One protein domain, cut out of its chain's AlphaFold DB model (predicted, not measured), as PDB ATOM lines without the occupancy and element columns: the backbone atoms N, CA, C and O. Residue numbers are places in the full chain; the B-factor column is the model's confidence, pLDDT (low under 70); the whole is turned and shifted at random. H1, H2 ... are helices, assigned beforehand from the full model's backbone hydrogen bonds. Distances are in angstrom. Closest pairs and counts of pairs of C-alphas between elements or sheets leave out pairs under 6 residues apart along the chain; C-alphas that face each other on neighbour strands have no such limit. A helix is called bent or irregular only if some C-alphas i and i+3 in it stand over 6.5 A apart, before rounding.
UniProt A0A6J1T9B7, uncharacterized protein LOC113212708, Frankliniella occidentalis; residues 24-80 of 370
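AT A GLANCE: This is residues 24 to 80 of the 370 residues of the protein "uncharacterized protein LOC113212708" of Frankliniella occidentalis (UniProt A0A6J1T9B7). Four short helices go round a small ring in chain order, H1, H2, H3 and H4, and the first turns of H1 meet H4 again, which closes the ring with few contacts. H3 and H4 form a helical hairpin, H2 runs beside H3, and H1 makes the remaining side, set aslant to H2. The printed part has 57 residues, with four named helices in the order H1, H2, H3, H4 and no named strand; the class is all helix, and 46 of the 57 residues lie in the helices. The whole is compact, with a radius of gyration of the C-alphas of 10.5 A, and the C-alphas span 28 by 21 by 20 A.

IN THESE COORDINATES: H1 comes first, residues 24 to 36, and is the longest helix by residues; it runs from C-alpha 24 at (14.816, 3.099, 29.006) to C-alpha 36 at (28.039, -8.643, 23.141), 18.6 A from first to last C-alpha. H2 holds residues 41 to 51 and measures 16.3 A from first to last C-alpha. It is irregular: C-alphas 42 and 45 are 7.2 A apart, where about 5 A is found in a regular helix, and its line is a rough one. H3 holds residues 54 to 63 and measures 15.1 A. It is neither bent nor irregular, but only just: C-alphas 55 and 58 are 6.5 A apart. H4 holds residues 68 to 79, measures 16.2 A, and ends with C-alpha 79 at (7.224, 1.819, 34.380).

HOW THE PARTS SIT: H4 is the hub, the helix that touches most other helices, namely H1, H2 and H3. H1 and H4 only just touch, with 3 pairs of C-alphas within 8 A, made by residues 24 to 27 of H1 and 72 to 76 of H4; the closest C-alphas are those of Ala 24 and Val 76, 5.8 A apart. Their lines stand at a shallow tilt of 31 degrees, opposite ways. H1 and H2 also only just touch, with 3 pairs within 8 A, and H1 does so with residues 30 to 34 alone; the closest C-alphas are those of Tyr 34 and Leu 44, 7.5 A apart. Their tilt is steep, 60 degrees, opposite ways. H2 touches H4, and H4 does so with residue 68 alone; the closest C-alphas, of Glu 41 and Trp 68, are 7.0 A apart, and the two run the same way at a shallow tilt of 29 degrees. H2 and H3 are close but not clearly touching: the closest C-alphas, of Gln 49 and Arg 57, are 6.6 A apart, with a shallow tilt of 19 degrees, opposite ways. H3 touches H4, which uses residues 71 to 75 alone, in a helical hairpin; the closest C-alphas are those of Leu 63 and Tyr 71, 5.7 A apart, and the tilt is steep at 42 degrees, opposite ways. H1 and H3 are apart. In H1 and H4 every O i to N i+4 pair is within hydrogen-bond range; in H3 4 of 6 are, and in H2 2 of 7, beside 5 of 8 O i to N i+3 pairs.

THE WHOLE: The outline is rounded, and the two C-alphas farthest apart are those of Lys 38 and Tyr 55, at 28.6 A. The first and last printed C-alphas, of Ala 24 and Gln 80, are 7.5 A apart. The links H1 to H2, H2 to H3 and H3 to H4 are tight, with 4, 2 and 4 residues between the helices. The printed part has no cut. The mean pLDDT of the printed part is 86.9, and no printed residue is under 70.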
ATOM      1  N   ALA A  24      14.311   3.061  30.376       86.19
ATOM      2  CA  ALA A  24      14.816   3.099  29.006       86.19
ATOM      3  C   ALA A  24      16.337   2.863  28.919       86.19
ATOM      4  O   ALA A  24      16.803   2.156  28.028       86.19
ATOM      5  N   GLU A  25      17.127   3.432  29.834       85.88
ATOM      6  CA  GLU A  25      18.581   3.213  29.895       85.88
ATOM      7  C   GLU A  25      18.921   1.799  30.366       85.88
ATOM      8  O   GLU A  25      19.857   1.178  29.854       85.88
ATOM      9  N   TRP A  26      18.119   1.252  31.276       90.31
ATOM     10  CA  TRP A  26      18.211  -0.133  31.701       90.31
ATOM     11  C   TRP A  26      18.014  -1.085  30.515       90.31
ATOM     12  O   TRP A  26      18.878  -1.924  30.263       90.31
ATOM     13  N   PHE A  27      16.959  -0.901  29.711       90.62
ATOM     14  CA  PHE A  27      16.740  -1.705  28.501       90.62
ATOM     15  C   PHE A  27      17.847  -1.538  27.455       90.62
ATOM     16  O   PHE A  27      18.242  -2.524  26.835       90.62
ATOM     17  N   LYS A  28      18.398  -0.327  27.288       89.12
ATOM     18  CA  LYS A  28      19.573  -0.104  26.425       89.12
ATOM     19  C   LYS A  28      20.786  -0.895  26.909       89.12
ATOM     20  O   LYS A  28      21.466  -1.515  26.095       89.12
ATOM     21  N   THR A  29      21.032  -0.901  28.218       88.25
ATOM     22  CA  THR A  29      22.142  -1.642  28.831       88.25
ATOM     23  C   THR A  29      21.954  -3.142  28.642       88.25
ATOM     24  O   THR A  29      22.853  -3.811  28.148       88.25
ATOM     25  N   VAL A  30      20.758  -3.659  28.935       87.31
ATOM     26  CA  VAL A  30      20.385  -5.061  28.707       87.31
ATOM     27  C   VAL A  30      20.610  -5.460  27.248       87.31
ATOM     28  O   VAL A  30      21.271  -6.462  26.982       87.31
ATOM     29  N   HIS A  31      20.110  -4.663  26.301       87.31
ATOM     30  CA  HIS A  31      20.274  -4.936  24.878       87.31
ATOM     31  C   HIS A  31      21.756  -4.927  24.467       87.31
ATOM     32  O   HIS A  31      22.203  -5.865  23.815       87.31
ATOM     33  N   SER A  32      22.538  -3.932  24.900       87.31
ATOM     34  CA  SER A  32      23.980  -3.848  24.617       87.31
ATOM     35  C   SER A  32      24.741  -5.062  25.149       87.31
ATOM     36  O   SER A  32      25.470  -5.710  24.402       87.31
ATOM     37  N   THR A  33      24.524  -5.417  26.416       85.75
ATOM     38  CA  THR A  33      25.169  -6.565  27.058       85.75
ATOM     39  C   THR A  33      24.844  -7.862  26.317       85.75
ATOM     40  O   THR A  33      25.726  -8.673  26.052       85.75
ATOM     41  N   TYR A  34      23.590  -8.070  25.914       82.69
ATOM     42  CA  TYR A  34      23.205  -9.297  25.216       82.69
ATOM     43  C   TYR A  34      23.646  -9.360  23.750       82.69
ATOM     44  O   TYR A  34      23.914 -10.459  23.253       82.69
ATOM     45  N   GLN A  35      23.804  -8.214  23.085       83.19
ATOM     46  CA  GLN A  35      24.453  -8.136  21.774       83.19
ATOM     47  C   GLN A  35      25.926  -8.572  21.857       83.19
ATOM     48  O   GLN A  35      26.380  -9.343  21.009       83.19
ATOM     49  N   GLU A  36      26.656  -8.183  22.910       85.50
ATOM     50  CA  GLU A  36      28.039  -8.643  23.141       85.50
ATOM     51  C   GLU A  36      28.123 -10.168  23.315       85.50
ATOM     52  O   GLU A  36      29.031 -10.816  22.786       85.50
ATOM     53  N   TYR A  37      27.127 -10.768  23.973       83.25
ATOM     54  CA  TYR A  37      27.016 -12.221  24.135       83.25
ATOM     55  C   TYR A  37      26.412 -12.953  22.926       83.25
ATOM     56  O   TYR A  37      26.235 -14.174  22.985       83.25
ATOM     57  N   LYS A  38      26.121 -12.249  21.820       85.25
ATOM     58  CA  LYS A  38      25.505 -12.802  20.598       85.25
ATOM     59  C   LYS A  38      24.198 -13.553  20.871       85.25
ATOM     60  O   LYS A  38      23.917 -14.578  20.242       85.25
ATOM     61  N   VAL A  39      23.414 -13.073  21.831       82.31
ATOM     62  CA  VAL A  39      22.106 -13.651  22.133       82.31
ATOM     63  C   VAL A  39      21.115 -13.244  21.036       82.31
ATOM     64  O   VAL A  39      21.003 -12.056  20.739       82.31
ATOM     65  N   PRO A  40      20.388 -14.202  20.434       83.25
ATOM     66  CA  PRO A  40      19.328 -13.901  19.479       83.25
ATOM     67  C   PRO A  40      18.227 -13.016  20.085       83.25
ATOM     68  O   PRO A  40      17.824 -13.224  21.232       83.25
ATOM     69  N   GLU A  41      17.733 -12.045  19.313       79.94
ATOM     70  CA  GLU A  41      16.751 -11.049  19.771       79.94
ATOM     71  C   GLU A  41      15.445 -11.698  20.270       79.94
ATOM     72  O   GLU A  41      14.907 -11.304  21.303       79.94
ATOM     73  N   ASP A  42      15.017 -12.790  19.627       80.75
ATOM     74  CA  ASP A  42      13.851 -13.610  19.991       80.75
ATOM     75  C   ASP A  42      13.966 -14.266  21.377       80.75
ATOM     76  O   ASP A  42      12.967 -14.691  21.959       80.75
ATOM     77  N   LYS A  43      15.176 -14.331  21.942       83.00
ATOM     78  CA  LYS A  43      15.426 -14.911  23.267       83.00
ATOM     79  C   LYS A  43      15.601 -13.870  24.361       83.00
ATOM     80  O   LYS A  43      15.578 -14.252  25.531       83.00
ATOM     81  N   LEU A  44      15.731 -12.580  24.036       83.75
ATOM     82  CA  LEU A  44      15.999 -11.517  25.017       83.75
ATOM     83  C   LEU A  44      14.940 -11.441  26.124       83.75
ATOM     84  O   LEU A  44      15.275 -11.212  27.287       83.75
ATOM     85  N   HIS A  45      13.674 -11.714  25.804       85.94
ATOM     86  CA  HIS A  45      12.587 -11.720  26.786       85.94
ATOM     87  C   HIS A  45      12.831 -12.723  27.929       85.94
ATOM     88  O   HIS A  45      12.600 -12.392  29.093       85.94
ATOM     89  N   LEU A  46      13.366 -13.914  27.629       83.31
ATOM     90  CA  LEU A  46      13.664 -14.945  28.637       83.31
ATOM     91  C   LEU A  46      14.718 -14.473  29.641       83.31
ATOM     92  O   LEU A  46      14.668 -14.805  30.824       83.31
ATOM     93  N   TYR A  47      15.667 -13.675  29.166       79.38
ATOM     94  CA  TYR A  47      16.737 -13.132  29.984       79.38
ATOM     95  C   TYR A  47      16.263 -11.978  30.873       79.38
ATOM     96  O   TYR A  47      16.614 -11.908  32.054       79.38
ATOM     97  N   VAL A  48      15.404 -11.114  30.331       85.56
ATOM     98  CA  VAL A  48      14.798  -9.998  31.063       85.56
ATOM     99  C   VAL A  48      13.935 -10.481  32.229       85.56
ATOM    100  O   VAL A  48      13.970  -9.875  33.298       85.56
ATOM    101  N   GLN A  49      13.210 -11.594  32.074       86.06
ATOM    102  CA  GLN A  49      12.302 -12.124  33.100       86.06
ATOM    103  C   GLN A  49      12.962 -12.274  34.483       86.06
ATOM    104  O   GLN A  49      12.343 -11.973  35.509       86.06
ATOM    105  N   ASN A  50      14.220 -12.724  34.513       80.31
ATOM    106  CA  ASN A  50      14.965 -12.958  35.751       80.31
ATOM    107  C   ASN A  50      15.513 -11.669  36.372       80.31
ATOM    108  O   ASN A  50      15.683 -11.607  37.589       80.31
ATOM    109  N   ALA A  51      15.766 -10.650  35.550       83.31
ATOM    110  CA  ALA A  51      16.263  -9.353  35.991       83.31
ATOM    111  C   ALA A  51      15.142  -8.398  36.433       83.31
ATOM    112  O   ALA A  51      15.405  -7.410  37.120       83.31
ATOM    113  N   LEU A  52      13.891  -8.704  36.076       88.00
ATOM    114  CA  LEU A  52      12.735  -7.919  36.485       88.00
ATOM    115  C   LEU A  52      12.297  -8.217  37.929       88.00
ATOM    116  O   LEU A  52      12.196  -9.386  38.340       88.00
ATOM    117  N   PRO A  53      11.938  -7.168  38.688       87.31
ATOM    118  CA  PRO A  53      11.377  -7.310  40.018       87.31
ATOM    119  C   PRO A  53       9.963  -7.911  39.955       87.31
ATOM    120  O   PRO A  53       9.295  -7.818  38.921       87.31
ATOM    121  N   PRO A  54       9.462  -8.514  41.053       86.00
ATOM    122  CA  PRO A  54       8.204  -9.264  41.051       86.00
ATOM    123  C   PRO A  54       6.998  -8.506  40.483       86.00
ATOM    124  O   PRO A  54       6.193  -9.096  39.769       86.00
ATOM    125  N   TYR A  55       6.896  -7.203  40.747       85.00
ATOM    126  CA  TYR A  55       5.787  -6.370  40.279       85.00
ATOM    127  C   TYR A  55       5.832  -6.083  38.767       85.00
ATOM    128  O   TYR A  55       4.788  -5.857  38.165       85.00
ATOM    129  N   ALA A  56       7.011  -6.127  38.137       87.88
ATOM    130  CA  ALA A  56       7.170  -5.911  36.698       87.88
ATOM    131  C   ALA A  56       6.999  -7.205  35.879       87.88
ATOM    132  O   ALA A  56       6.861  -7.166  34.655       87.88
ATOM    133  N   ARG A  57       6.976  -8.370  36.544       88.31
ATOM    134  CA  ARG A  57       6.844  -9.676  35.878       88.31
ATOM    135  C   ARG A  57       5.470  -9.902  35.259       88.31
ATOM    136  O   ARG A  57       5.397 -10.559  34.227       88.31
ATOM    137  N   SER A  58       4.398  -9.373  35.848       87.94
ATOM    138  CA  SER A  58       3.050  -9.465  35.265       87.94
ATOM    139  C   SER A  58       2.997  -8.772  33.905       87.94
ATOM    140  O   SER A  58       2.627  -9.392  32.914       87.94
ATOM    141  N   ALA A  59       3.492  -7.533  33.837       89.44
ATOM    142  CA  ALA A  59       3.617  -6.790  32.589       89.44
ATOM    143  C   ALA A  59       4.524  -7.510  31.583       89.44
ATOM    144  O   ALA A  59       4.198  -7.588  30.406       89.44
ATOM    145  N   HIS A  60       5.628  -8.107  32.039       90.94
ATOM    146  CA  HIS A  60       6.467  -8.921  31.166       90.94
ATOM    147  C   HIS A  60       5.708 -10.101  30.542       90.94
ATOM    148  O   HIS A  60       5.824 -10.314  29.339       90.94
ATOM    149  N   MET A  61       4.908 -10.838  31.320       91.00
ATOM    150  CA  MET A  61       4.142 -11.976  30.794       91.00
ATOM    151  C   MET A  61       3.123 -11.568  29.728       91.00
ATOM    152  O   MET A  61       2.901 -12.333  28.795       91.00
ATOM    153  N   GLU A  62       2.532 -10.378  29.847       91.62
ATOM    154  CA  GLU A  62       1.597  -9.832  28.856       91.62
ATOM    155  C   GLU A  62       2.291  -9.394  27.560       91.62
ATOM    156  O   GLU A  62       1.696  -9.454  26.489       91.62
ATOM    157  N   LEU A  63       3.538  -8.925  27.654       91.62
ATOM    158  CA  LEU A  63       4.235  -8.261  26.551       91.62
ATOM    159  C   LEU A  63       5.285  -9.138  25.858       91.62
ATOM    160  O   LEU A  63       5.772  -8.759  24.799       91.62
ATOM    161  N   ARG A  64       5.639 -10.299  26.423       89.50
ATOM    162  CA  ARG A  64       6.722 -11.179  25.929       89.50
ATOM    163  C   ARG A  64       6.541 -11.715  24.504       89.50
ATOM    164  O   ARG A  64       7.491 -12.247  23.950       89.50
ATOM    165  N   GLU A  65       5.326 -11.657  23.962       88.38
ATOM    166  CA  GLU A  65       5.016 -12.107  22.595       88.38
ATOM    167  C   GLU A  65       5.195 -10.988  21.558       88.38
ATOM    168  O   GLU A  65       5.158 -11.251  20.357       88.38
ATOM    169  N   LYS A  66       5.397  -9.740  22.004       89.88
ATOM    170  CA  LYS A  66       5.649  -8.599  21.124       89.88
ATOM    171  C   LYS A  66       7.099  -8.592  20.634       89.88
ATOM    172  O   LYS A  66       7.982  -9.044  21.364       89.88
ATOM    173  N   PRO A  67       7.371  -8.019  19.446       91.38
ATOM    174  CA  PRO A  67       8.730  -7.717  19.015       91.38
ATOM    175  C   PRO A  67       9.491  -6.929  20.087       91.38
ATOM    176  O   PRO A  67       8.904  -6.097  20.779       91.38
ATOM    177  N   TRP A  68      10.803  -7.149  20.198       88.75
ATOM    178  CA  TRP A  68      11.630  -6.554  21.253       88.75
ATOM    179  C   TRP A  68      11.471  -5.029  21.366       88.75
ATOM    180  O   TRP A  68      11.298  -4.516  22.469       88.75
ATOM    181  N   ASN A  69      11.443  -4.308  20.243       90.06
ATOM    182  CA  ASN A  69      11.258  -2.853  20.245       90.06
ATOM    183  C   ASN A  69       9.902  -2.431  20.839       90.06
ATOM    184  O   ASN A  69       9.863  -1.572  21.716       90.06
ATOM    185  N   GLU A  70       8.806  -3.080  20.437       91.00
ATOM    186  CA  GLU A  70       7.461  -2.803  20.971       91.00
ATOM    187  C   GLU A  70       7.342  -3.198  22.452       91.00
ATOM    188  O   GLU A  70       6.721  -2.496  23.252       91.00
ATOM    189  N   TYR A  71       7.971  -4.311  22.839       92.44
ATOM    190  CA  TYR A  71       8.074  -4.744  24.230       92.44
ATOM    191  C   TYR A  71       8.768  -3.690  25.097       92.44
ATOM    192  O   TYR A  71       8.256  -3.330  26.160       92.44
ATOM    193  N   VAL A  72       9.917  -3.179  24.644       91.00
ATOM    194  CA  VAL A  72      10.669  -2.136  25.350       91.00
ATOM    195  C   VAL A  72       9.844  -0.858  25.439       91.00
ATOM    196  O   VAL A  72       9.728  -0.308  26.531       91.00
ATOM    197  N   GLU A  73       9.230  -0.403  24.345       89.44
ATOM    198  CA  GLU A  73       8.395   0.804  24.340       89.44
ATOM    199  C   GLU A  73       7.239   0.720  25.342       89.44
ATOM    200  O   GLU A  73       7.012   1.661  26.106       89.44
ATOM    201  N   GLU A  74       6.532  -0.410  25.410       91.00
ATOM    202  CA  GLU A  74       5.432  -0.562  26.362       91.00
ATOM    203  C   GLU A  74       5.892  -0.738  27.807       91.00
ATOM    204  O   GLU A  74       5.261  -0.193  28.715       91.00
ATOM    205  N   MET A  75       6.998  -1.445  28.045       90.94
ATOM    206  CA  MET A  75       7.587  -1.532  29.382       90.94
ATOM    207  C   MET A  75       8.050  -0.156  29.865       90.94
ATOM    208  O   MET A  75       7.771   0.230  31.000       90.94
ATOM    209  N   VAL A  76       8.700   0.615  28.992       88.94
ATOM    210  CA  VAL A  76       9.081   2.002  29.259       88.94
ATOM    211  C   VAL A  76       7.838   2.835  29.558       88.94
ATOM    212  O   VAL A  76       7.786   3.481  30.594       88.94
ATOM    213  N   LYS A  77       6.785   2.756  28.744       86.19
ATOM    214  CA  LYS A  77       5.542   3.505  28.976       86.19
ATOM    215  C   LYS A  77       4.848   3.154  30.299       86.19
ATOM    216  O   LYS A  77       4.210   4.015  30.895       86.19
ATOM    217  N   ARG A  78       4.919   1.893  30.741       87.00
ATOM    218  CA  ARG A  78       4.270   1.428  31.980       87.00
ATOM    219  C   ARG A  78       5.048   1.782  33.242       87.00
ATOM    220  O   ARG A  78       4.423   2.047  34.264       87.00
ATOM    221  N   PHE A  79       6.376   1.724  33.187       85.69
ATOM    222  CA  PHE A  79       7.224   1.819  34.380       85.69
ATOM    223  C   PHE A  79       8.085   3.075  34.430       85.69
ATOM    224  O   PHE A  79       8.528   3.444  35.513       85.69
ATOM    225  N   GLN A  80       8.340   3.731  33.296       81.31
ATOM    226  CA  GLN A  80       9.023   5.012  33.315       81.31
ATOM    227  C   GLN A  80       8.030   6.076  33.799       81.31
ATOM    228  O   GLN A  80       6.960   6.227  33.203       81.31
TER     229      GLN A  80